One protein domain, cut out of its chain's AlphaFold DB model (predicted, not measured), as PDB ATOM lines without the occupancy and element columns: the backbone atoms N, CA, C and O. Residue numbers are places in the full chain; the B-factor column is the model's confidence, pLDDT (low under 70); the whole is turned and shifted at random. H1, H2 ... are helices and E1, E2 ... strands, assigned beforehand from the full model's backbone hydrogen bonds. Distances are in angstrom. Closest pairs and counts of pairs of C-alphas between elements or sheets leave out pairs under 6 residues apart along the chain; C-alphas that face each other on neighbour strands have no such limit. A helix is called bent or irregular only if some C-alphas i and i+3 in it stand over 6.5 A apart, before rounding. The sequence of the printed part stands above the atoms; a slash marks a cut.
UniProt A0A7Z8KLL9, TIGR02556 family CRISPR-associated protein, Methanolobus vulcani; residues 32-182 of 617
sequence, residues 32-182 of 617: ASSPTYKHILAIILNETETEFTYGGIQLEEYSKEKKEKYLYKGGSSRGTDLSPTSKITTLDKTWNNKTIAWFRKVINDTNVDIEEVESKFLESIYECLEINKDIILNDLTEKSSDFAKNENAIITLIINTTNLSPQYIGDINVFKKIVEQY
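AT A GLANCE: This is residues 32 to 182 of the 617 residues of the protein "TIGR02556 family CRISPR-associated protein" of Methanolobus vulcani (UniProt A0A7Z8KLL9). A strongly twisted sheet of three strands has three helices, H2, H3 and H4, covering one face, while two shorter helices, H1 and H5, lie out past its E3 edge. These are two layers, the helices on one face of a sheet. The printed part has 151 residues with five named helices and three named strands, along the chain E1 E2 H1 H2 H3 H4 E3 H5; the sheet's order is E2 E1 E3, mixed, and the class is mixed, helices and strands. The whole is compact, with a radius of gyration of the C-alphas of 14.6 A, and rounded, spanning 44 by 32 by 29 A.

HOW THE PARTS SIT: Inner strand E1, residues 37 to 47, has edge strands E2, residues 52 to 61, and E3, residues 152 to 160, as neighbours. E1 and E2 form an antiparallel hairpin at 157 degrees, with N 44 and O 56 2.9 A apart, within hydrogen-bond range; E2 bends by 53 degrees at residue 56. E1 and E3 are parallel at 22 degrees, with N 43 and O 156 2.9 A apart, within hydrogen-bond range. H3, residues 116 to 131, is on the sheet over E2 and E1 at a height of 10.2 A and runs across the strands; its closest C-alphas to E2 are those of Cys 128 and Phe 52, 5.8 A. H4, residues 133 to 144, is on the same face at a height of 8.8 A; its closest C-alphas to E2 are those of Asp 139 and Ile 57, 6.6 A. H2, residues 91 to 108, forms a helical hairpin with H3, touching it with residues 100 to 107 alone; they run opposite ways at a shallow tilt of 29 degrees, with the C-alphas of Phe 103 and Tyr 126 closest, 6.2 A. H1, residues 64 to 70, only grazes the sheet with residues 69 to 70. H5, residues 173 to 182, is not on the sheet, and is close to but not clearly touching H3, the closest C-alphas being those of Val 174 and Glu 118, 6.5 A. Every O i to N i+4 pair is within hydrogen-bond range in H3, H4 and H5; the counts are 11 of 14 in H2 and 1 of 3 in H1, where 3 of 4 O i to N i+3 pairs are within range.

IN THESE COORDINATES: E1 begins at C-alpha 37 (-51.828, -54.944, 52.515) and is 29.2 A long; E2 measures 25.5 A and E3 25.4 A. H2 measures 24.3 A, H3 22.4 A and H4 16.4 A. H1 is irregular, with C-alphas 65 and 68 7.7 A apart. H5 ends at C-alpha 182 (-62.032, -36.629, 39.362).

THE WHOLE: The C-alphas of Glu 116 and Lys 149 are the two farthest apart, 44.4 A. The printed part has no cut. The links from H1 to H2 and from E3 to H5 are long. The mean pLDDT of the printed part is 91.7, and residues 49 to 50 are under 70.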
ATOM      1  N   ALA A  32     -56.536 -51.294  52.017       90.62
ATOM      2  CA  ALA A  32     -56.254 -52.665  52.435       90.62
ATOM      3  C   ALA A  32     -57.253 -53.674  51.837       90.62
ATOM      4  O   ALA A  32     -57.849 -54.497  52.523       90.62
ATOM      5  N   SER A  33     -57.417 -53.648  50.509       82.62
ATOM      6  CA  SER A  33     -58.400 -54.470  49.780       82.62
ATOM      7  C   SER A  33     -58.170 -55.988  49.862       82.62
ATOM      8  O   SER A  33     -58.956 -56.767  49.330       82.62
ATOM      9  N   SER A  34     -57.050 -56.418  50.440       86.81
ATOM     10  CA  SER A  34     -56.740 -57.816  50.730       86.81
ATOM     11  C   SER A  34     -55.912 -57.911  52.011       86.81
ATOM     12  O   SER A  34     -55.137 -56.989  52.274       86.81
ATOM     13  N   PRO A  35     -55.950 -59.046  52.741       87.44
ATOM     14  CA  PRO A  35     -55.190 -59.241  53.990       87.44
ATOM     15  C   PRO A  35     -53.663 -59.110  53.860       87.44
ATOM     16  O   PRO A  35     -52.937 -59.171  54.848       87.44
ATOM     17  N   THR A  36     -53.167 -58.996  52.628       92.69
ATOM     18  CA  THR A  36     -51.755 -58.798  52.312       92.69
ATOM     19  C   THR A  36     -51.305 -57.350  52.499       92.69
ATOM     20  O   THR A  36     -50.138 -57.129  52.788       92.69
ATOM     21  N   TYR A  37     -52.184 -56.356  52.356       93.75
ATOM     22  CA  TYR A  37     -51.828 -54.944  52.515       93.75
ATOM     23  C   TYR A  37     -51.858 -54.555  53.995       93.75
ATOM     24  O   TYR A  37     -52.897 -54.154  54.509       93.75
ATOM     25  N   LYS A  38     -50.718 -54.711  54.673       95.19
ATOM     26  CA  LYS A  38     -50.588 -54.492  56.124       95.19
ATOM     27  C   LYS A  38     -49.785 -53.256  56.501       95.19
ATOM     28  O   LYS A  38     -49.819 -52.846  57.652       95.19
ATOM     29  N   HIS A  39     -49.059 -52.680  55.550       96.38
ATOM     30  CA  HIS A  39     -48.068 -51.640  55.817       96.38
ATOM     31  C   HIS A  39     -48.419 -50.351  55.073       96.38
ATOM     32  O   HIS A  39     -48.874 -50.389  53.928       96.38
ATOM     33  N   ILE A  40     -48.161 -49.208  55.693       97.25
ATOM     34  CA  ILE A  40     -48.158 -47.896  55.046       97.25
ATOM     35  C   ILE A  40     -46.715 -47.404  54.990       97.25
ATOM     36  O   ILE A  40     -46.020 -47.359  56.004       97.25
ATOM     37  N   LEU A  41     -46.282 -47.010  53.799       97.06
ATOM     38  CA  LEU A  41     -45.036 -46.295  53.562       97.06
ATOM     39  C   LEU A  41     -45.388 -44.832  53.286       97.06
ATOM     40  O   LEU A  41     -45.740 -44.464  52.164       97.06
ATOM     41  N   ALA A  42     -45.348 -44.014  54.333       97.25
ATOM     42  CA  ALA A  42     -45.649 -42.594  54.253       97.25
ATOM     43  C   ALA A  42     -44.377 -41.794  53.960       97.25
ATOM     44  O   ALA A  42     -43.435 -41.788  54.752       97.25
ATOM     45  N   ILE A  43     -44.353 -41.115  52.817       97.75
ATOM     46  CA  ILE A  43     -43.263 -40.217  52.428       97.75
ATOM     47  C   ILE A  43     -43.469 -38.900  53.166       97.75
ATOM     48  O   ILE A  43     -44.491 -38.237  52.974       97.75
ATOM     49  N   ILE A  44     -42.510 -38.530  54.010       97.44
ATOM     50  CA  ILE A  44     -42.566 -37.288  54.774       97.44
ATOM     51  C   ILE A  44     -41.980 -36.160  53.932       97.44
ATOM     52  O   ILE A  44     -40.843 -36.257  53.465       97.44
ATOM     53  N   LEU A  45     -42.730 -35.071  53.791       96.62
ATOM     54  CA  LEU A  45     -42.268 -33.816  53.205       96.62
ATOM     55  C   LEU A  45     -42.354 -32.710  54.255       96.62
ATOM     56  O   LEU A  45     -43.409 -32.504  54.852       96.62
ATOM     57  N   ASN A  46     -41.252 -31.999  54.483       94.50
ATOM     58  CA  ASN A  46     -41.189 -30.874  55.409       94.50
ATOM     59  C   ASN A  46     -41.271 -29.564  54.631       94.50
ATOM     60  O   ASN A  46     -40.418 -29.293  53.782       94.50
ATOM     61  N   GLU A  47     -42.286 -28.765  54.931       89.88
ATOM     62  CA  GLU A  47     -42.416 -27.403  54.435       89.88
ATOM     63  C   GLU A  47     -41.349 -26.516  55.087       89.88
ATOM     64  O   GLU A  47     -41.144 -26.538  56.302       89.88
ATOM     65  N   THR A  48     -40.664 -25.731  54.268       82.44
ATOM     66  CA  THR A  48     -39.765 -24.657  54.699       82.44
ATOM     67  C   THR A  48     -40.323 -23.315  54.218       82.44
ATOM     68  O   THR A  48     -41.323 -23.281  53.508       82.44
ATOM     69  N   GLU A  49     -39.691 -22.191  54.572       68.69
ATOM     70  CA  GLU A  49     -40.167 -20.856  54.164       68.69
ATOM     71  C   GLU A  49     -40.278 -20.669  52.637       68.69
ATOM     72  O   GLU A  49     -41.007 -19.784  52.190       68.69
ATOM     73  N   THR A  50     -39.568 -21.474  51.835       66.81
ATOM     74  CA  THR A  50     -39.512 -21.315  50.371       66.81
ATOM     75  C   THR A  50     -39.770 -22.586  49.559       66.81
ATOM     76  O   THR A  50     -40.017 -22.468  48.363       66.81
ATOM     77  N   GLU A  51     -39.696 -23.783  50.150       85.00
ATOM     78  CA  GLU A  51     -39.760 -25.059  49.412       85.00
ATOM     79  C   GLU A  51     -40.131 -26.262  50.301       85.00
ATOM     80  O   GLU A  51     -40.137 -26.163  51.530       85.00
ATOM     81  N   PHE A  52     -40.395 -27.421  49.689       92.75
ATOM     82  CA  PHE A  52     -40.494 -28.699  50.403       92.75
ATOM     83  C   PHE A  52     -39.159 -29.439  50.397       92.75
ATOM     84  O   PHE A  52     -38.464 -29.492  49.385       92.75
ATOM     85  N   THR A  53     -38.836 -30.076  51.521       94.38
ATOM     86  CA  THR A  53     -37.674 -30.961  51.650       94.38
ATOM     87  C   THR A  53     -38.108 -32.370  52.031       94.38
ATOM     88  O   THR A  53     -39.045 -32.568  52.806       94.38
ATOM     89  N   TYR A  54     -37.424 -33.376  51.489       96.81
ATOM     90  CA  TYR A  54     -37.700 -34.772  51.809       96.81
ATOM     91  C   TYR A  54     -37.241 -35.112  53.237       96.81
ATOM     92  O   TYR A  54     -36.087 -34.891  53.602       96.81
ATOM     93  N   GLY A  55     -38.158 -35.646  54.047       94.75
ATOM     94  CA  GLY A  55     -37.961 -35.953  55.467       94.75
ATOM     95  C   GLY A  55     -37.763 -37.436  55.799       94.75
ATOM     96  O   GLY A  55     -37.639 -37.766  56.978       94.75
ATOM     97  N   GLY A  56     -37.744 -38.326  54.802       96.94
ATOM     98  CA  GLY A  56     -37.641 -39.778  54.990       96.94
ATOM     99  C   GLY A  56     -38.961 -40.535  54.788       96.94
ATOM    100  O   GLY A  56     -40.003 -39.948  54.488       96.94
ATOM    101  N   ILE A  57     -38.918 -41.860  54.979       97.19
ATOM    102  CA  ILE A  57     -40.097 -42.741  54.958       97.19
ATOM    103  C   ILE A  57     -40.480 -43.160  56.376       97.19
ATOM    104  O   ILE A  57     -39.700 -43.808  57.083       97.19
ATOM    105  N   GLN A  58     -41.724 -42.880  56.753       96.38
ATOM    106  CA  GLN A  58     -42.355 -43.451  57.935       96.38
ATOM    107  C   GLN A  58     -43.072 -44.751  57.562       96.38
ATOM    108  O   GLN A  58     -44.020 -44.752  56.777       96.38
ATOM    109  N   LEU A  59     -42.612 -45.859  58.147       96.00
ATOM    110  CA  LEU A  59     -43.309 -47.141  58.112       96.00
ATOM    111  C   LEU A  59     -44.289 -47.196  59.285       96.00
ATOM    112  O   LEU A  59     -43.886 -47.030  60.436       96.00
ATOM    113  N   GLU A  60     -45.555 -47.461  58.996       95.19
ATOM    114  CA  GLU A  60     -46.563 -47.764  60.010       95.19
ATOM    115  C   GLU A  60     -47.405 -48.972  59.601       95.19
ATOM    116  O   GLU A  60     -47.520 -49.300  58.418       95.19
ATOM    117  N   GLU A  61     -48.005 -49.635  60.585       95.25
ATOM    118  CA  GLU A  61     -49.021 -50.647  60.320       95.25
ATOM    119  C   GLU A  61     -50.296 -49.961  59.814       95.25
ATOM    120  O   GLU A  61     -50.694 -48.896  60.302       95.25
ATOM    121  N   TYR A  62     -50.930 -50.560  58.809       96.00
ATOM    122  CA  TYR A  62     -52.211 -50.104  58.299       96.00
ATOM    123  C   TYR A  62     -53.250 -50.110  59.426       96.00
ATOM    124  O   TYR A  62     -53.422 -51.101  60.133       96.00
ATOM    125  N   SER A  63     -53.991 -49.008  59.541       94.25
ATOM    126  CA  SER A  63     -55.147 -48.917  60.424       94.25
ATOM    127  C   SER A  63     -56.391 -48.521  59.643       94.25
ATOM    128  O   SER A  63     -56.414 -47.493  58.962       94.25
ATOM    129  N   LYS A  64     -57.463 -49.299  59.814       90.94
ATOM    130  CA  LYS A  64     -58.782 -48.996  59.244       90.94
ATOM    131  C   LYS A  64     -59.334 -47.657  59.742       90.94
ATOM    132  O   LYS A  64     -60.017 -46.965  58.994       90.94
ATOM    133  N   GLU A  65     -58.978 -47.245  60.959       91.31
ATOM    134  CA  GLU A  65     -59.385 -45.957  61.546       91.31
ATOM    135  C   GLU A  65     -58.768 -44.753  60.816       91.31
ATOM    136  O   GLU A  65     -59.318 -43.656  60.841       91.31
ATOM    137  N   LYS A  66     -57.636 -44.942  60.124       93.38
ATOM    138  CA  LYS A  66     -56.963 -43.897  59.337       93.38
ATOM    139  C   LYS A  66     -57.396 -43.878  57.863       93.38
ATOM    140  O   LYS A  66     -56.790 -43.158  57.073       93.38
ATOM    141  N   LYS A  67     -58.441 -44.623  57.471       92.00
ATOM    142  CA  LYS A  67     -58.911 -44.719  56.072       92.00
ATOM    143  C   LYS A  67     -59.077 -43.346  55.407       92.00
ATOM    144  O   LYS A  67     -58.579 -43.142  54.301       92.00
ATOM    145  N   GLU A  68     -59.735 -42.411  56.086       91.94
ATOM    146  CA  GLU A  68     -59.947 -41.046  55.582       91.94
ATOM    147  C   GLU A  68     -58.643 -40.275  55.405       91.94
ATOM    148  O   GLU A  68     -58.466 -39.598  54.395       91.94
ATOM    149  N   LYS A  69     -57.689 -40.453  56.325       95.06
ATOM    150  CA  LYS A  69     -56.362 -39.829  56.256       95.06
ATOM    151  C   LYS A  69     -55.570 -40.303  55.043       95.06
ATOM    152  O   LYS A  69     -54.877 -39.515  54.409       95.06
ATOM    153  N   TYR A  70     -55.695 -41.580  54.689       95.88
ATOM    154  CA  TYR A  70     -55.024 -42.133  53.514       95.88
ATOM    155  C   TYR A  70     -55.618 -41.630  52.194       95.88
ATOM    156  O   TYR A  70     -54.900 -41.611  51.195       95.88
ATOM    157  N   LEU A  71     -56.895 -41.224  52.173       96.19
ATOM    158  CA  LEU A  71     -57.588 -40.670  51.002       96.19
ATOM    159  C   LEU A  71     -57.467 -41.544  49.740       96.19
ATOM    160  O   LEU A  71     -57.317 -41.043  48.631       96.19
ATOM    161  N   TYR A  72     -57.480 -42.868  49.891       95.69
ATOM    162  CA  TYR A  72     -57.275 -43.767  48.759       95.69
ATOM    163  C   TYR A  72     -58.542 -43.904  47.908       95.69
ATOM    164  O   TYR A  72     -59.617 -44.235  48.411       95.69
ATOM    165  N   LYS A  73     -58.400 -43.754  46.589       93.44
ATOM    166  CA  LYS A  73     -59.422 -44.160  45.620       93.44
ATOM    167  C   LYS A  73     -58.772 -44.719  44.362       93.44
ATOM    168  O   LYS A  73     -58.097 -43.997  43.629       93.44
ATOM    169  N   GLY A  74     -58.992 -46.009  44.101       90.38
ATOM    170  CA  GLY A  74     -58.427 -46.686  42.940       90.38
ATOM    171  C   GLY A  74     -58.913 -46.086  41.620       90.38
ATOM    172  O   GLY A  74     -60.092 -45.776  41.455       90.38
ATOM    173  N   GLY A  75     -57.997 -45.940  40.665       86.81
ATOM    174  CA  GLY A  75     -58.320 -45.544  39.298       86.81
ATOM    175  C   GLY A  75     -58.237 -46.713  38.319       86.81
ATOM    176  O   GLY A  75     -58.245 -47.890  38.689       86.81
ATOM    177  N   SER A  76     -58.130 -46.403  37.026       78.94
ATOM    178  CA  SER A  76     -57.973 -47.445  36.008       78.94
ATOM    179  C   SER A  76     -56.647 -48.204  36.182       78.94
ATOM    180  O   SER A  76     -55.632 -47.640  36.593       78.94
ATOM    181  N   SER A  77     -56.613 -49.493  35.830       74.31
ATOM    182  CA  SER A  77     -55.421 -50.337  36.036       74.31
ATOM    183  C   SER A  77     -54.166 -49.836  35.311       74.31
ATOM    184  O   SER A  77     -53.059 -50.158  35.731       74.31
ATOM    185  N   ARG A  78     -54.328 -49.078  34.216       72.44
ATOM    186  CA  ARG A  78     -53.226 -48.504  33.420       72.44
ATOM    187  C   ARG A  78     -53.051 -46.991  33.601       72.44
ATOM    188  O   ARG A  78     -52.103 -46.450  33.049       72.44
ATOM    189  N   GLY A  79     -53.961 -46.325  34.308       81.38
ATOM    190  CA  GLY A  79     -53.892 -44.892  34.599       81.38
ATOM    191  C   GLY A  79     -53.525 -44.626  36.054       81.38
ATOM    192  O   GLY A  79     -53.218 -45.558  36.798       81.38
ATOM    193  N   THR A  80     -53.590 -43.364  36.468       89.62
ATOM    194  CA  THR A  80     -53.391 -42.959  37.865       89.62
ATOM    195  C   THR A  80     -54.538 -43.455  38.742       89.62
ATOM    196  O   THR A  80     -55.614 -43.792  38.240       89.62
ATOM    197  N   ASP A  81     -54.308 -43.506  40.051       93.06
ATOM    198  CA  ASP A  81     -55.410 -43.519  41.015       93.06
ATOM    199  C   ASP A  81     -56.028 -42.109  41.098       93.06
ATOM    200  O   ASP A  81     -55.562 -41.189  40.418       93.06
ATOM    201  N   LEU A  82     -57.126 -41.936  41.838       93.19
ATOM    202  CA  LEU A  82     -57.760 -40.615  41.989       93.19
ATOM    203  C   LEU A  82     -57.031 -39.745  43.023       93.19
ATOM    204  O   LEU A  82     -57.206 -38.530  43.021       93.19
ATOM    205  N   SER A  83     -56.176 -40.356  43.841       95.00
ATOM    206  CA  SER A  83     -55.290 -39.744  44.834       95.00
ATOM    207  C   SER A  83     -53.828 -40.132  44.569       95.00
ATOM    208  O   SER A  83     -53.595 -41.156  43.922       95.00
ATOM    209  N   PRO A  84     -52.835 -39.429  45.148       94.31
ATOM    210  CA  PRO A  84     -51.441 -39.877  45.111       94.31
ATOM    211  C   PRO A  84     -51.172 -41.100  46.013       94.31
ATOM    212  O   PRO A  84     -50.127 -41.740  45.872       94.31
ATOM    213  N   THR A  85     -52.107 -41.450  46.910       96.56
ATOM    214  CA  THR A  85     -52.080 -42.715  47.657       96.56
ATOM    215  C   THR A  85     -52.372 -43.894  46.742       96.56
ATOM    216  O   THR A  85     -53.392 -43.898  46.050       96.56
ATOM    217  N   SER A  86     -51.529 -44.929  46.796       95.44
ATOM    218  CA  SER A  86     -51.649 -46.099  45.923       95.44
ATOM    219  C   SER A  86     -51.137 -47.387  46.551       95.44
ATOM    220  O   SER A  86     -50.161 -47.414  47.299       95.44
ATOM    221  N   LYS A  87     -51.762 -48.498  46.161       94.81
ATOM    222  CA  LYS A  87     -51.326 -49.845  46.537       94.81
ATOM    223  C   LYS A  87     -50.064 -50.238  45.772       94.81
ATOM    224  O   LYS A  87     -50.010 -50.140  44.541       94.81
ATOM    225  N   ILE A  88     -49.062 -50.745  46.484       92.75
ATOM    226  CA  ILE A  88     -47.847 -51.247  45.846       92.75
ATOM    227  C   ILE A  88     -48.145 -52.610  45.227       92.75
ATOM    228  O   ILE A  88     -48.648 -53.525  45.878       92.75
ATOM    229  N   THR A  89     -47.853 -52.730  43.936       87.88
ATOM    230  CA  THR A  89     -47.824 -54.016  43.215       87.88
ATOM    231  C   THR A  89     -46.424 -54.277  42.679       87.88
ATOM    232  O   THR A  89     -45.872 -55.362  42.808       87.88
ATOM    233  N   THR A  90     -45.813 -53.247  42.104       90.31
ATOM    234  CA  THR A  90     -44.393 -53.185  41.781       90.31
ATOM    235  C   THR A  90     -43.950 -51.771  42.106       90.31
ATOM    236  O   THR A  90     -44.482 -50.841  41.505       90.31
ATOM    237  N   LEU A  91     -43.013 -51.612  43.044       90.69
ATOM    238  CA  LEU A  91     -42.661 -50.316  43.633       90.69
ATOM    239  C   LEU A  91     -42.394 -49.231  42.582       90.69
ATOM    240  O   LEU A  91     -43.099 -48.227  42.556       90.69
ATOM    241  N   ASP A  92     -41.468 -49.485  41.657       90.38
ATOM    242  CA  ASP A  92     -41.121 -48.541  40.587       90.38
ATOM    243  C   ASP A  92     -42.334 -48.168  39.712       90.38
ATOM    244  O   ASP A  92     -42.573 -46.996  39.415       90.38
ATOM    245  N   LYS A  93     -43.168 -49.150  39.347       91.00
ATOM    246  CA  LYS A  93     -44.363 -48.894  38.531       91.00
ATOM    247  C   LYS A  93     -45.416 -48.108  39.296       91.00
ATOM    248  O   LYS A  93     -46.051 -47.246  38.699       91.00
ATOM    249  N   THR A  94     -45.636 -48.419  40.573       92.25
ATOM    250  CA  THR A  94     -46.587 -47.692  41.420       92.25
ATOM    251  C   THR A  94     -46.118 -46.247  41.589       92.25
ATOM    252  O   THR A  94     -46.884 -45.333  41.303       92.25
ATOM    253  N   TRP A  95     -44.846 -46.028  41.927       92.31
ATOM    254  CA  TRP A  95     -44.257 -44.695  42.039       92.31
ATOM    255  C   TRP A  95     -44.428 -43.870  40.757       92.31
ATOM    256  O   TRP A  95     -45.052 -42.809  40.778       92.31
ATOM    257  N   ASN A  96     -43.940 -44.382  39.621       91.62
ATOM    258  CA  ASN A  96     -43.937 -43.633  38.364       91.62
ATOM    259  C   ASN A  96     -45.355 -43.458  37.782       91.62
ATOM    260  O   ASN A  96     -45.719 -42.358  37.374       91.62
ATOM    261  N   ASN A  97     -46.166 -44.524  37.735       91.62
ATOM    262  CA  ASN A  97     -47.444 -44.520  37.006       91.62
ATOM    263  C   ASN A  97     -48.654 -44.135  37.860       91.62
ATOM    264  O   ASN A  97     -49.721 -43.873  37.301       91.62
ATOM    265  N   LYS A  98     -48.532 -44.153  39.190       91.50
ATOM    266  CA  LYS A  98     -49.628 -43.792  40.089       91.50
ATOM    267  C   LYS A  98     -49.322 -42.508  40.841       91.50
ATOM    268  O   LYS A  98     -50.024 -41.534  40.613       91.50
ATOM    269  N   THR A  99     -48.260 -42.480  41.640       91.69
ATOM    270  CA  THR A  99     -47.951 -41.344  42.524       91.69
ATOM    271  C   THR A  99     -47.484 -40.122  41.730       91.69
ATOM    272  O   THR A  99     -48.147 -39.090  41.730       91.69
ATOM    273  N   ILE A 100     -46.394 -40.247  40.972       94.31
ATOM    274  CA  ILE A 100     -45.814 -39.158  40.172       94.31
ATOM    275  C   ILE A 100     -46.732 -38.749  39.019       94.31
ATOM    276  O   ILE A 100     -46.985 -37.565  38.794       94.31
ATOM    277  N   ALA A 101     -47.274 -39.729  38.297       93.94
ATOM    278  CA  ALA A 101     -48.211 -39.455  37.216       93.94
ATOM    279  C   ALA A 101     -49.487 -38.742  37.698       93.94
ATOM    280  O   ALA A 101     -50.057 -37.987  36.916       93.94
ATOM    281  N   TRP A 102     -49.922 -38.932  38.954       95.62
ATOM    282  CA  TRP A 102     -51.055 -38.191  39.519       95.62
ATOM    283  C   TRP A 102     -50.754 -36.694  39.608       95.62
ATOM    284  O   TRP A 102     -51.529 -35.904  39.079       95.62
ATOM    285  N   PHE A 103     -49.599 -36.304  40.161       95.25
ATOM    286  CA  PHE A 103     -49.201 -34.892  40.221       95.25
ATOM    287  C   PHE A 103     -49.085 -34.284  38.824       95.25
ATOM    288  O   PHE A 103     -49.667 -33.237  38.557       95.25
ATOM    289  N   ARG A 104     -48.421 -34.984  37.893       93.38
ATOM    290  CA  ARG A 104     -48.327 -34.536  36.492       93.38
ATOM    291  C   ARG A 104     -49.696 -34.359  35.852       93.38
ATOM    292  O   ARG A 104     -49.864 -33.446  35.053       93.38
ATOM    293  N   LYS A 105     -50.650 -35.243  36.150       92.44
ATOM    294  CA  LYS A 105     -52.015 -35.131  35.640       92.44
ATOM    295  C   LYS A 105     -52.670 -33.870  36.198       92.44
ATOM    296  O   LYS A 105     -53.082 -33.043  35.404       92.44
ATOM    297  N   VAL A 106     -52.708 -33.711  37.521       92.88
ATOM    298  CA  VAL A 106     -53.393 -32.594  38.196       92.88
ATOM    299  C   VAL A 106     -52.833 -31.239  37.776       92.88
ATOM    300  O   VAL A 106     -53.602 -30.376  37.380       92.88
ATOM    301  N   ILE A 107     -51.508 -31.070  37.794       91.19
ATOM    302  CA  ILE A 107     -50.847 -29.792  37.473       91.19
ATOM    303  C   ILE A 107     -51.133 -29.348  36.027       91.19
ATOM    304  O   ILE A 107     -51.189 -28.159  35.737       91.19
ATOM    305  N   ASN A 108     -51.335 -30.296  35.103       88.94
ATOM    306  CA  ASN A 108     -51.592 -29.995  33.692       88.94
ATOM    307  C   ASN A 108     -53.085 -30.026  33.307       88.94
ATOM    308  O   ASN A 108     -53.407 -29.795  32.139       88.94
ATOM    309  N   ASP A 109     -53.994 -30.360  34.227       85.38
ATOM    310  CA  ASP A 109     -55.412 -30.558  33.922       85.38
ATOM    311  C   ASP A 109     -56.207 -29.273  34.156       85.38
ATOM    312  O   ASP A 109     -56.570 -28.936  35.280       85.38
ATOM    313  N   THR A 110     -56.527 -28.564  33.074       79.88
ATOM    314  CA  THR A 110     -57.280 -27.303  33.135       79.88
ATOM    315  C   THR A 110     -58.749 -27.483  33.529       79.88
ATOM    316  O   THR A 110     -59.449 -26.489  33.689       79.88
ATOM    317  N   ASN A 111     -59.245 -28.723  33.628       79.50
ATOM    318  CA  ASN A 111     -60.625 -29.022  34.028       79.50
ATOM    319  C   ASN A 111     -60.763 -29.277  35.534       79.50
ATOM    320  O   ASN A 111     -61.860 -29.594  35.997       79.50
ATOM    321  N   VAL A 112     -59.659 -29.200  36.280       84.75
ATOM    322  CA  VAL A 112     -59.666 -29.253  37.739       84.75
ATOM    323  C   VAL A 112     -59.700 -27.823  38.263       84.75
ATOM    324  O   VAL A 112     -58.794 -27.035  38.005       84.75
ATOM    325  N   ASP A 113     -60.748 -27.485  39.004       87.88
ATOM    326  CA  ASP A 113     -60.862 -26.193  39.669       87.88
ATOM    327  C   ASP A 113     -60.027 -26.209  40.958       87.88
ATOM    328  O   ASP A 113     -60.441 -26.788  41.967       87.88
ATOM    329  N   ILE A 114     -58.849 -25.587  40.922       89.75
ATOM    330  CA  ILE A 114     -57.946 -25.362  42.062       89.75
ATOM    331  C   ILE A 114     -57.457 -23.914  42.054       89.75
ATOM    332  O   ILE A 114     -57.268 -23.310  40.999       89.75
ATOM    333  N   GLU A 115     -57.256 -23.346  43.240       91.88
ATOM    334  CA  GLU A 115     -56.761 -21.976  43.380       91.88
ATOM    335  C   GLU A 115     -55.275 -21.867  42.984       91.88
ATOM    336  O   GLU A 115     -54.517 -22.833  43.066       91.88
ATOM    337  N   GLU A 116     -54.803 -20.670  42.614       89.50
ATOM    338  CA  GLU A 116     -53.389 -20.462  42.245       89.50
ATOM    339  C   GLU A 116     -52.427 -20.859  43.383       89.50
ATOM    340  O   GLU A 116     -51.347 -21.400  43.138       89.50
ATOM    341  N   VAL A 117     -52.828 -20.626  44.637       90.25
ATOM    342  CA  VAL A 117     -52.053 -21.010  45.829       90.25
ATOM    343  C   VAL A 117     -51.986 -22.532  45.973       90.25
ATOM    344  O   VAL A 117     -50.916 -23.075  46.238       90.25
ATOM    345  N   GLU A 118     -53.104 -23.224  45.750       93.00
ATOM    346  CA  GLU A 118     -53.186 -24.686  45.770       93.00
ATOM    347  C   GLU A 118     -52.345 -25.315  44.649       93.00
ATOM    348  O   GLU A 118     -51.637 -26.294  44.883       93.00
ATOM    349  N   SER A 119     -52.372 -24.727  43.449       91.69
ATOM    350  CA  SER A 119     -51.554 -25.174  42.315       91.69
ATOM    351  C   SER A 119     -50.065 -25.069  42.631       91.69
ATOM    352  O   SER A 119     -49.342 -26.054  42.490       91.69
ATOM    353  N   LYS A 120     -49.610 -23.916  43.142       91.31
ATOM    354  CA  LYS A 120     -48.203 -23.724  43.537       91.31
ATOM    355  C   LYS A 120     -47.786 -24.698  44.634       91.31
ATOM    356  O   LYS A 120     -46.704 -25.268  44.569       91.31
ATOM    357  N   PHE A 121     -48.658 -24.932  45.613       92.06
ATOM    358  CA  PHE A 121     -48.425 -25.915  46.670       92.06
ATOM    359  C   PHE A 121     -48.202 -27.330  46.105       92.06
ATOM    360  O   PHE A 121     -47.241 -28.005  46.482       92.06
ATOM    361  N   LEU A 122     -49.039 -27.773  45.160       94.38
ATOM    362  CA  LEU A 122     -48.895 -29.078  44.505       94.38
ATOM    363  C   LEU A 122     -47.653 -29.161  43.606       94.38
ATOM    364  O   LEU A 122     -47.002 -30.207  43.578       94.38
ATOM    365  N   GLU A 123     -47.311 -28.080  42.901       94.00
ATOM    366  CA  GLU A 123     -46.082 -27.971  42.106       94.00
ATOM    367  C   GLU A 123     -44.839 -28.118  42.987       94.00
ATOM    368  O   GLU A 123     -43.980 -28.944  42.685       94.00
ATOM    369  N   SER A 124     -44.774 -27.420  44.125       93.56
ATOM    370  CA  SER A 124     -43.639 -27.524  45.052       93.56
ATOM    371  C   SER A 124     -43.498 -28.927  45.660       93.56
ATOM    372  O   SER A 124     -42.380 -29.423  45.823       93.56
ATOM    373  N   ILE A 125     -44.613 -29.607  45.959       95.31
ATOM    374  CA  ILE A 125     -44.585 -31.020  46.375       95.31
ATOM    375  C   ILE A 125     -44.023 -31.892  45.249       95.31
ATOM    376  O   ILE A 125     -43.135 -32.714  45.481       95.31
ATOM    377  N   TYR A 126     -44.531 -31.720  44.030       96.00
ATOM    378  CA  TYR A 126     -44.115 -32.498  42.870       96.00
ATOM    379  C   TYR A 126     -42.623 -32.324  42.554       96.00
ATOM    380  O   TYR A 126     -41.924 -33.318  42.352       96.00
ATOM    381  N   GLU A 127     -42.118 -31.090  42.581       95.25
ATOM    382  CA  GLU A 127     -40.696 -30.782  42.400       95.25
ATOM    383  C   GLU A 127     -39.829 -31.478  43.453       95.25
ATOM    384  O   GLU A 127     -38.842 -32.130  43.106       95.25
ATOM    385  N   CYS A 128     -40.231 -31.434  44.729       95.88
ATOM    386  CA  CYS A 128     -39.521 -32.133  45.798       95.88
ATOM    387  C   CYS A 128     -39.488 -33.657  45.572       95.88
ATOM    388  O   CYS A 128     -38.447 -34.286  45.782       95.88
ATOM    389  N   LEU A 129     -40.598 -34.262  45.131       96.38
ATOM    390  CA  LEU A 129     -40.668 -35.700  44.843       96.38
ATOM    391  C   LEU A 129     -39.791 -36.098  43.643       96.38
ATOM    392  O   LEU A 129     -39.164 -37.157  43.676       96.38
ATOM    393  N   GLU A 130     -39.718 -35.268  42.598       94.94
ATOM    394  CA  GLU A 130     -38.871 -35.520  41.421       94.94
ATOM    395  C   GLU A 130     -37.377 -35.350  41.734       94.94
ATOM    396  O   GLU A 130     -36.585 -36.229  41.389       94.94
ATOM    397  N   ILE A 131     -36.984 -34.277  42.435       96.00
ATOM    398  CA  ILE A 131     -35.582 -34.023  42.821       96.00
ATOM    399  C   ILE A 131     -35.037 -35.159  43.695       96.00
ATOM    400  O   ILE A 131     -33.893 -35.581  43.526       96.00
ATOM    401  N   ASN A 132     -35.860 -35.681  44.608       96.50
ATOM    402  CA  ASN A 132     -35.459 -36.716  45.563       96.50
ATOM    403  C   ASN A 132     -35.812 -38.143  45.108       96.50
ATOM    404  O   ASN A 132     -35.727 -39.075  45.908       96.50
ATOM    405  N   LYS A 133     -36.186 -38.345  43.836       95.12
ATOM    406  CA  LYS A 133     -36.713 -39.617  43.314       95.12
ATOM    407  C   LYS A 133     -35.868 -40.840  43.677       95.12
ATOM    408  O   LYS A 133     -36.404 -41.824  44.185       95.12
ATOM    409  N   ASP A 134     -34.568 -40.800  43.388       95.44
ATOM    410  CA  ASP A 134     -33.690 -41.963  43.571       95.44
ATOM    411  C   ASP A 134     -33.503 -42.300  45.057       95.44
ATOM    412  O   ASP A 134     -33.469 -43.472  45.430       95.44
ATOM    413  N   ILE A 135     -33.445 -41.275  45.914       96.88
ATOM    414  CA  ILE A 135     -33.342 -41.435  47.371       96.88
ATOM    415  C   ILE A 135     -34.637 -42.051  47.910       96.88
ATOM    416  O   ILE A 135     -34.591 -43.065  48.601       96.88
ATOM    417  N   ILE A 136     -35.795 -41.510  47.518       96.69
ATOM    418  CA  ILE A 136     -37.110 -42.010  47.937       96.69
ATOM    419  C   ILE A 136     -37.303 -43.473  47.520       96.69
ATOM    420  O   ILE A 136     -37.744 -44.291  48.324       96.69
ATOM    421  N   LEU A 137     -36.966 -43.836  46.277       95.81
ATOM    422  CA  LEU A 137     -37.101 -45.217  45.801       95.81
ATOM    423  C   LEU A 137     -36.189 -46.191  46.557       95.81
ATOM    424  O   LEU A 137     -36.618 -47.312  46.847       95.81
ATOM    425  N   ASN A 138     -34.967 -45.774  46.894       96.12
ATOM    426  CA  ASN A 138     -34.063 -46.577  47.714       96.12
ATOM    427  C   ASN A 138     -34.622 -46.768  49.128       96.12
ATOM    428  O   ASN A 138     -34.730 -47.910  49.570       96.12
ATOM    429  N   ASP A 139     -35.075 -45.698  49.783       96.62
ATOM    430  CA  ASP A 139     -35.641 -45.772  51.133       96.62
ATOM    431  C   ASP A 139     -36.923 -46.623  51.170       96.62
ATOM    432  O   ASP A 139     -37.113 -47.439  52.071       96.62
ATOM    433  N   LEU A 140     -37.803 -46.489  50.169       95.19
ATOM    434  CA  LEU A 140     -38.995 -47.333  50.028       95.19
ATOM    435  C   LEU A 140     -38.622 -48.811  49.826       95.19
ATOM    436  O   LEU A 140     -39.286 -49.698  50.368       95.19
ATOM    437  N   THR A 141     -37.567 -49.091  49.054       94.25
ATOM    438  CA  THR A 141     -37.068 -50.457  48.838       94.25
ATOM    439  C   THR A 141     -36.490 -51.036  50.127       94.25
ATOM    440  O   THR A 141     -36.827 -52.159  50.489       94.25
ATOM    441  N   GLU A 142     -35.680 -50.265  50.852       94.38
ATOM    442  CA  GLU A 142     -35.104 -50.668  52.137       94.38
ATOM    443  C   GLU A 142     -36.199 -50.936  53.176       94.38
ATOM    444  O   GLU A 142     -36.222 -51.989  53.802       94.38
ATOM    445  N   LYS A 143     -37.187 -50.043  53.312       93.25
ATOM    446  CA  LYS A 143     -38.301 -50.239  54.255       93.25
ATOM    447  C   LYS A 143     -39.216 -51.410  53.902       93.25
ATOM    448  O   LYS A 143     -39.947 -51.872  54.775       93.25
ATOM    449  N   SER A 144     -39.200 -51.870  52.653       91.06
ATOM    450  CA  SER A 144     -40.013 -52.997  52.186       91.06
ATOM    451  C   SER A 144     -39.247 -54.319  52.069       91.06
ATOM    452  O   SER A 144     -39.873 -55.346  51.808       91.06
ATOM    453  N   SER A 145     -37.924 -54.335  52.293       87.81
ATOM    454  CA  SER A 145     -37.097 -55.543  52.124       87.81
ATOM    455  C   SER A 145     -37.442 -56.657  53.105       87.81
ATOM    456  O   SER A 145     -37.312 -57.835  52.772       87.81
ATOM    457  N   ASP A 146     -37.901 -56.277  54.297       86.50
ATOM    458  CA  ASP A 146     -38.144 -57.190  55.414       86.50
ATOM    459  C   ASP A 146     -39.594 -57.696  55.464       86.50
ATOM    460  O   ASP A 146     -39.964 -58.462  56.358       86.50
ATOM    461  N   PHE A 147     -40.433 -57.296  54.504       91.75
ATOM    462  CA  PHE A 147     -41.814 -57.763  54.429       91.75
ATOM    463  C   PHE A 147     -41.870 -59.263  54.136       91.75
ATOM    464  O   PHE A 147     -41.146 -59.803  53.293       91.75
ATOM    465  N   ALA A 148     -42.785 -59.960  54.810       88.88
ATOM    466  CA  ALA A 148     -43.040 -61.359  54.501       88.88
ATOM    467  C   ALA A 148     -43.586 -61.512  53.066       88.88
ATOM    468  O   ALA A 148     -44.195 -60.605  52.505       88.88
ATOM    469  N   LYS A 149     -43.437 -62.702  52.463       83.56
ATOM    470  CA  LYS A 149     -43.869 -62.973  51.070       83.56
ATOM    471  C   LYS A 149     -45.351 -62.683  50.783       83.56
ATOM    472  O   LYS A 149     -45.737 -62.579  49.624       83.56
ATOM    473  N   ASN A 150     -46.183 -62.646  51.816       86.81
ATOM    474  CA  ASN A 150     -47.616 -62.375  51.748       86.81
ATOM    475  C   ASN A 150     -47.981 -60.970  52.248       86.81
ATOM    476  O   ASN A 150     -49.161 -60.707  52.457       86.81
ATOM    477  N   GLU A 151     -47.003 -60.093  52.452       92.44
ATOM    478  CA  GLU A 151     -47.207 -58.728  52.917       92.44
ATOM    479  C   GLU A 151     -46.840 -57.728  51.825       92.44
ATOM    480  O   GLU A 151     -45.868 -57.886  51.095       92.44
ATOM    481  N   ASN A 152     -47.664 -56.697  51.708       93.50
ATOM    482  CA  ASN A 152     -47.527 -55.590  50.782       93.50
ATOM    483  C   ASN A 152     -47.795 -54.282  51.527       93.50
ATOM    484  O   ASN A 152     -48.409 -54.266  52.601       93.50
ATOM    485  N   ALA A 153     -47.384 -53.180  50.906       95.44
ATOM    486  CA  ALA A 153     -47.592 -51.841  51.430       95.44
ATOM    487  C   ALA A 153     -48.463 -50.961  50.528       95.44
ATOM    488  O   ALA A 153     -48.707 -51.247  49.351       95.44
ATOM    489  N   ILE A 154     -48.908 -49.859  51.115       96.38
ATOM    490  CA  ILE A 154     -49.585 -48.733  50.478       96.38
ATOM    491  C   ILE A 154     -48.656 -47.522  50.606       96.38
ATOM    492  O   ILE A 154     -48.108 -47.285  51.678       96.38
ATOM    493  N   ILE A 155     -48.465 -46.764  49.527       96.25
ATOM    494  CA  ILE A 155     -47.699 -45.507  49.548       96.25
ATOM    495  C   ILE A 155     -48.670 -44.356  49.764       96.25
ATOM    496  O   ILE A 155     -49.721 -44.329  49.125       96.25
ATOM    497  N   THR A 156     -48.306 -43.407  50.622       97.25
ATOM    498  CA  THR A 156     -49.012 -42.132  50.820       97.25
ATOM    499  C   THR A 156     -48.016 -41.021  51.176       97.25
ATOM    500  O   THR A 156     -46.813 -41.280  51.254       97.25
ATOM    501  N   LEU A 157     -48.492 -39.791  51.384       97.50
ATOM    502  CA  LEU A 157     -47.669 -38.650  51.797       97.50
ATOM    503  C   LEU A 157     -48.119 -38.127  53.167       97.50
ATOM    504  O   LEU A 157     -49.317 -38.106  53.469       97.50
ATOM    505  N   ILE A 158     -47.154 -37.663  53.958       97.31
ATOM    506  CA  ILE A 158     -47.370 -36.846  55.155       97.31
ATOM    507  C   ILE A 158     -46.663 -35.512  54.935       97.31
ATOM    508  O   ILE A 158     -45.476 -35.478  54.609       97.31
ATOM    509  N   ILE A 159     -47.395 -34.421  55.116       95.56
ATOM    510  CA  ILE A 159     -46.904 -33.057  54.970       95.56
ATOM    511  C   ILE A 159     -46.738 -32.449  56.365       95.56
ATOM    512  O   ILE A 159     -47.694 -32.349  57.135       95.56
ATOM    513  N   ASN A 160     -45.513 -32.043  56.683       93.06
ATOM    514  CA  ASN A 160     -45.176 -31.327  57.906       93.06
ATOM    515  C   ASN A 160     -45.090 -29.836  57.590       93.06
ATOM    516  O   ASN A 160     -44.102 -29.385  57.013       93.06
ATOM    517  N   THR A 161     -46.121 -29.087  57.963       83.75
ATOM    518  CA  THR A 161     -46.188 -27.632  57.795       83.75
ATOM    519  C   THR A 161     -45.761 -26.905  59.071       83.75
ATOM    520  O   THR A 161     -45.832 -27.437  60.186       83.75
ATOM    521  N   THR A 162     -45.274 -25.673  58.928       74.56
ATOM    522  CA  THR A 162     -44.730 -24.921  60.072       74.56
ATOM    523  C   THR A 162     -45.857 -24.564  61.055       74.56
ATOM    524  O   THR A 162     -46.828 -23.919  60.676       74.56
ATOM    525  N   ASN A 163     -45.720 -24.931  62.336       70.69
ATOM    526  CA  ASN A 163     -46.713 -24.709  63.411       70.69
ATOM    527  C   ASN A 163     -48.017 -25.525  63.324       70.69
ATOM    528  O   ASN A 163     -48.971 -25.226  64.045       70.69
ATOM    529  N   LEU A 164     -48.059 -26.572  62.503       79.00
ATOM    530  CA  LEU A 164     -49.165 -27.527  62.463       79.00
ATOM    531  C   LEU A 164     -48.658 -28.934  62.791       79.00
ATOM    532  O   LEU A 164     -47.472 -29.245  62.682       79.00
ATOM    533  N   SER A 165     -49.564 -29.797  63.248       85.31
ATOM    534  CA  SER A 165     -49.262 -31.222  63.385       85.31
ATOM    535  C   SER A 165     -49.062 -31.857  62.003       85.31
ATOM    536  O   SER A 165     -49.748 -31.428  61.077       85.31
ATOM    537  N   PRO A 166     -48.235 -32.913  61.869       90.94
ATOM    538  CA  PRO A 166     -48.115 -33.692  60.636       90.94
ATOM    539  C   PRO A 166     -49.483 -34.051  60.046       90.94
ATOM    540  O   PRO A 166     -50.323 -34.634  60.739       90.94
ATOM    541  N   GLN A 167     -49.706 -33.695  58.783       94.75
ATOM    542  CA  GLN A 167     -50.975 -33.902  58.087       94.75
ATOM    543  C   GLN A 167     -50.811 -34.985  57.029       94.75
ATOM    544  O   GLN A 167     -49.915 -34.906  56.192       94.75
ATOM    545  N   TYR A 168     -51.682 -35.988  57.021       96.25
ATOM    546  CA  TYR A 168     -51.784 -36.860  55.852       96.25
ATOM    547  C   TYR A 168     -52.471 -36.105  54.715       96.25
ATOM    548  O   TYR A 168     -53.165 -35.114  54.939       96.25
ATOM    549  N   ILE A 169     -52.360 -36.606  53.484       95.44
ATOM    550  CA  ILE A 169     -53.063 -35.990  52.348       95.44
ATOM    551  C   ILE A 169     -54.582 -35.902  52.558       95.44
ATOM    552  O   ILE A 169     -55.212 -34.961  52.089       95.44
ATOM    553  N   GLY A 170     -55.173 -36.846  53.295       94.69
ATOM    554  CA  GLY A 170     -56.589 -36.834  53.653       94.69
ATOM    555  C   GLY A 170     -56.953 -35.837  54.749       94.69
ATOM    556  O   GLY A 170     -58.132 -35.641  55.013       94.69
ATOM    557  N   ASP A 171     -55.982 -35.167  55.366       94.50
ATOM    558  CA  ASP A 171     -56.216 -34.047  56.281       94.50
ATOM    559  C   ASP A 171     -56.183 -32.689  55.538       94.50
ATOM    560  O   ASP A 171     -56.490 -31.655  56.128       94.50
ATOM    561  N   ILE A 172     -55.836 -32.679  54.242       94.06
ATOM    562  CA  ILE A 172     -55.580 -31.472  53.443       94.06
ATOM    563  C   ILE A 172     -56.669 -31.301  52.366       94.06
ATOM    564  O   ILE A 172     -56.897 -32.181  51.534       94.06
ATOM    565  N   ASN A 173     -57.330 -30.138  52.346       92.94
ATOM    566  CA  ASN A 173     -58.532 -29.903  51.530       92.94
ATOM    567  C   ASN A 173     -58.312 -30.001  50.014       92.94
ATOM    568  O   ASN A 173     -59.158 -30.586  49.341       92.94
ATOM    569  N   VAL A 174     -57.190 -29.499  49.477       94.69
ATOM    570  CA  VAL A 174     -56.936 -29.537  48.024       94.69
ATOM    571  C   VAL A 174     -56.978 -30.971  47.479       94.69
ATOM    572  O   VAL A 174     -57.589 -31.227  46.443       94.69
ATOM    573  N   PHE A 175     -56.425 -31.948  48.209       95.81
ATOM    574  CA  PHE A 175     -56.450 -33.346  47.777       95.81
ATOM    575  C   PHE A 175     -57.871 -33.926  47.793       95.81
ATOM    576  O   PHE A 175     -58.239 -34.635  46.856       95.81
ATOM    577  N   LYS A 176     -58.687 -33.604  48.810       94.75
ATOM    578  CA  LYS A 176     -60.103 -34.017  48.865       94.75
ATOM    579  C   LYS A 176     -60.880 -33.456  47.677       94.75
ATOM    580  O   LYS A 176     -61.527 -34.219  46.963       94.75
ATOM    581  N   LYS A 177     -60.730 -32.150  47.423       93.44
ATOM    582  CA  LYS A 177     -61.370 -31.431  46.313       93.44
ATOM    583  C   LYS A 177     -61.058 -32.100  44.969       93.44
ATOM    584  O   LYS A 177     -61.966 -32.378  44.189       93.44
ATOM    585  N   ILE A 178     -59.790 -32.437  44.722       94.75
ATOM    586  CA  ILE A 178     -59.361 -33.102  43.482       94.75
ATOM    587  C   ILE A 178     -59.974 -34.502  43.341       94.75
ATOM    588  O   ILE A 178     -60.429 -34.864  42.256       94.75
ATOM    589  N   VAL A 179     -60.004 -35.298  44.417       94.69
ATOM    590  CA  VAL A 179     -60.602 -36.645  44.384       94.69
ATOM    591  C   VAL A 179     -62.090 -36.573  44.029       94.69
ATOM    592  O   VAL A 179     -62.549 -37.354  43.192       94.69
ATOM    593  N   GLU A 180     -62.834 -35.631  44.612       92.00
ATOM    594  CA  GLU A 180     -64.257 -35.417  44.313       92.00
ATOM    595  C   GLU A 180     -64.492 -34.972  42.866       92.00
ATOM    596  O   GLU A 180     -65.371 -35.512  42.185       92.00
ATOM    597  N   GLN A 181     -63.675 -34.046  42.359       91.62
ATOM    598  CA  GLN A 181     -63.760 -33.592  40.971       91.62
ATOM    599  C   GLN A 181     -63.431 -34.714  39.987       91.62
ATOM    600  O   GLN A 181     -64.192 -34.947  39.052       91.62
ATOM    601  N   TYR A 182     -62.359 -35.480  40.209       91.75
ATOM    602  CA  TYR A 182     -62.032 -36.629  39.362       91.75
ATOM    603  C   TYR A 182     -63.082 -37.732  39.419       91.75
ATOM    604  O   TYR A 182     -63.346 -38.379  38.403       91.75
TER     605      TYR A 182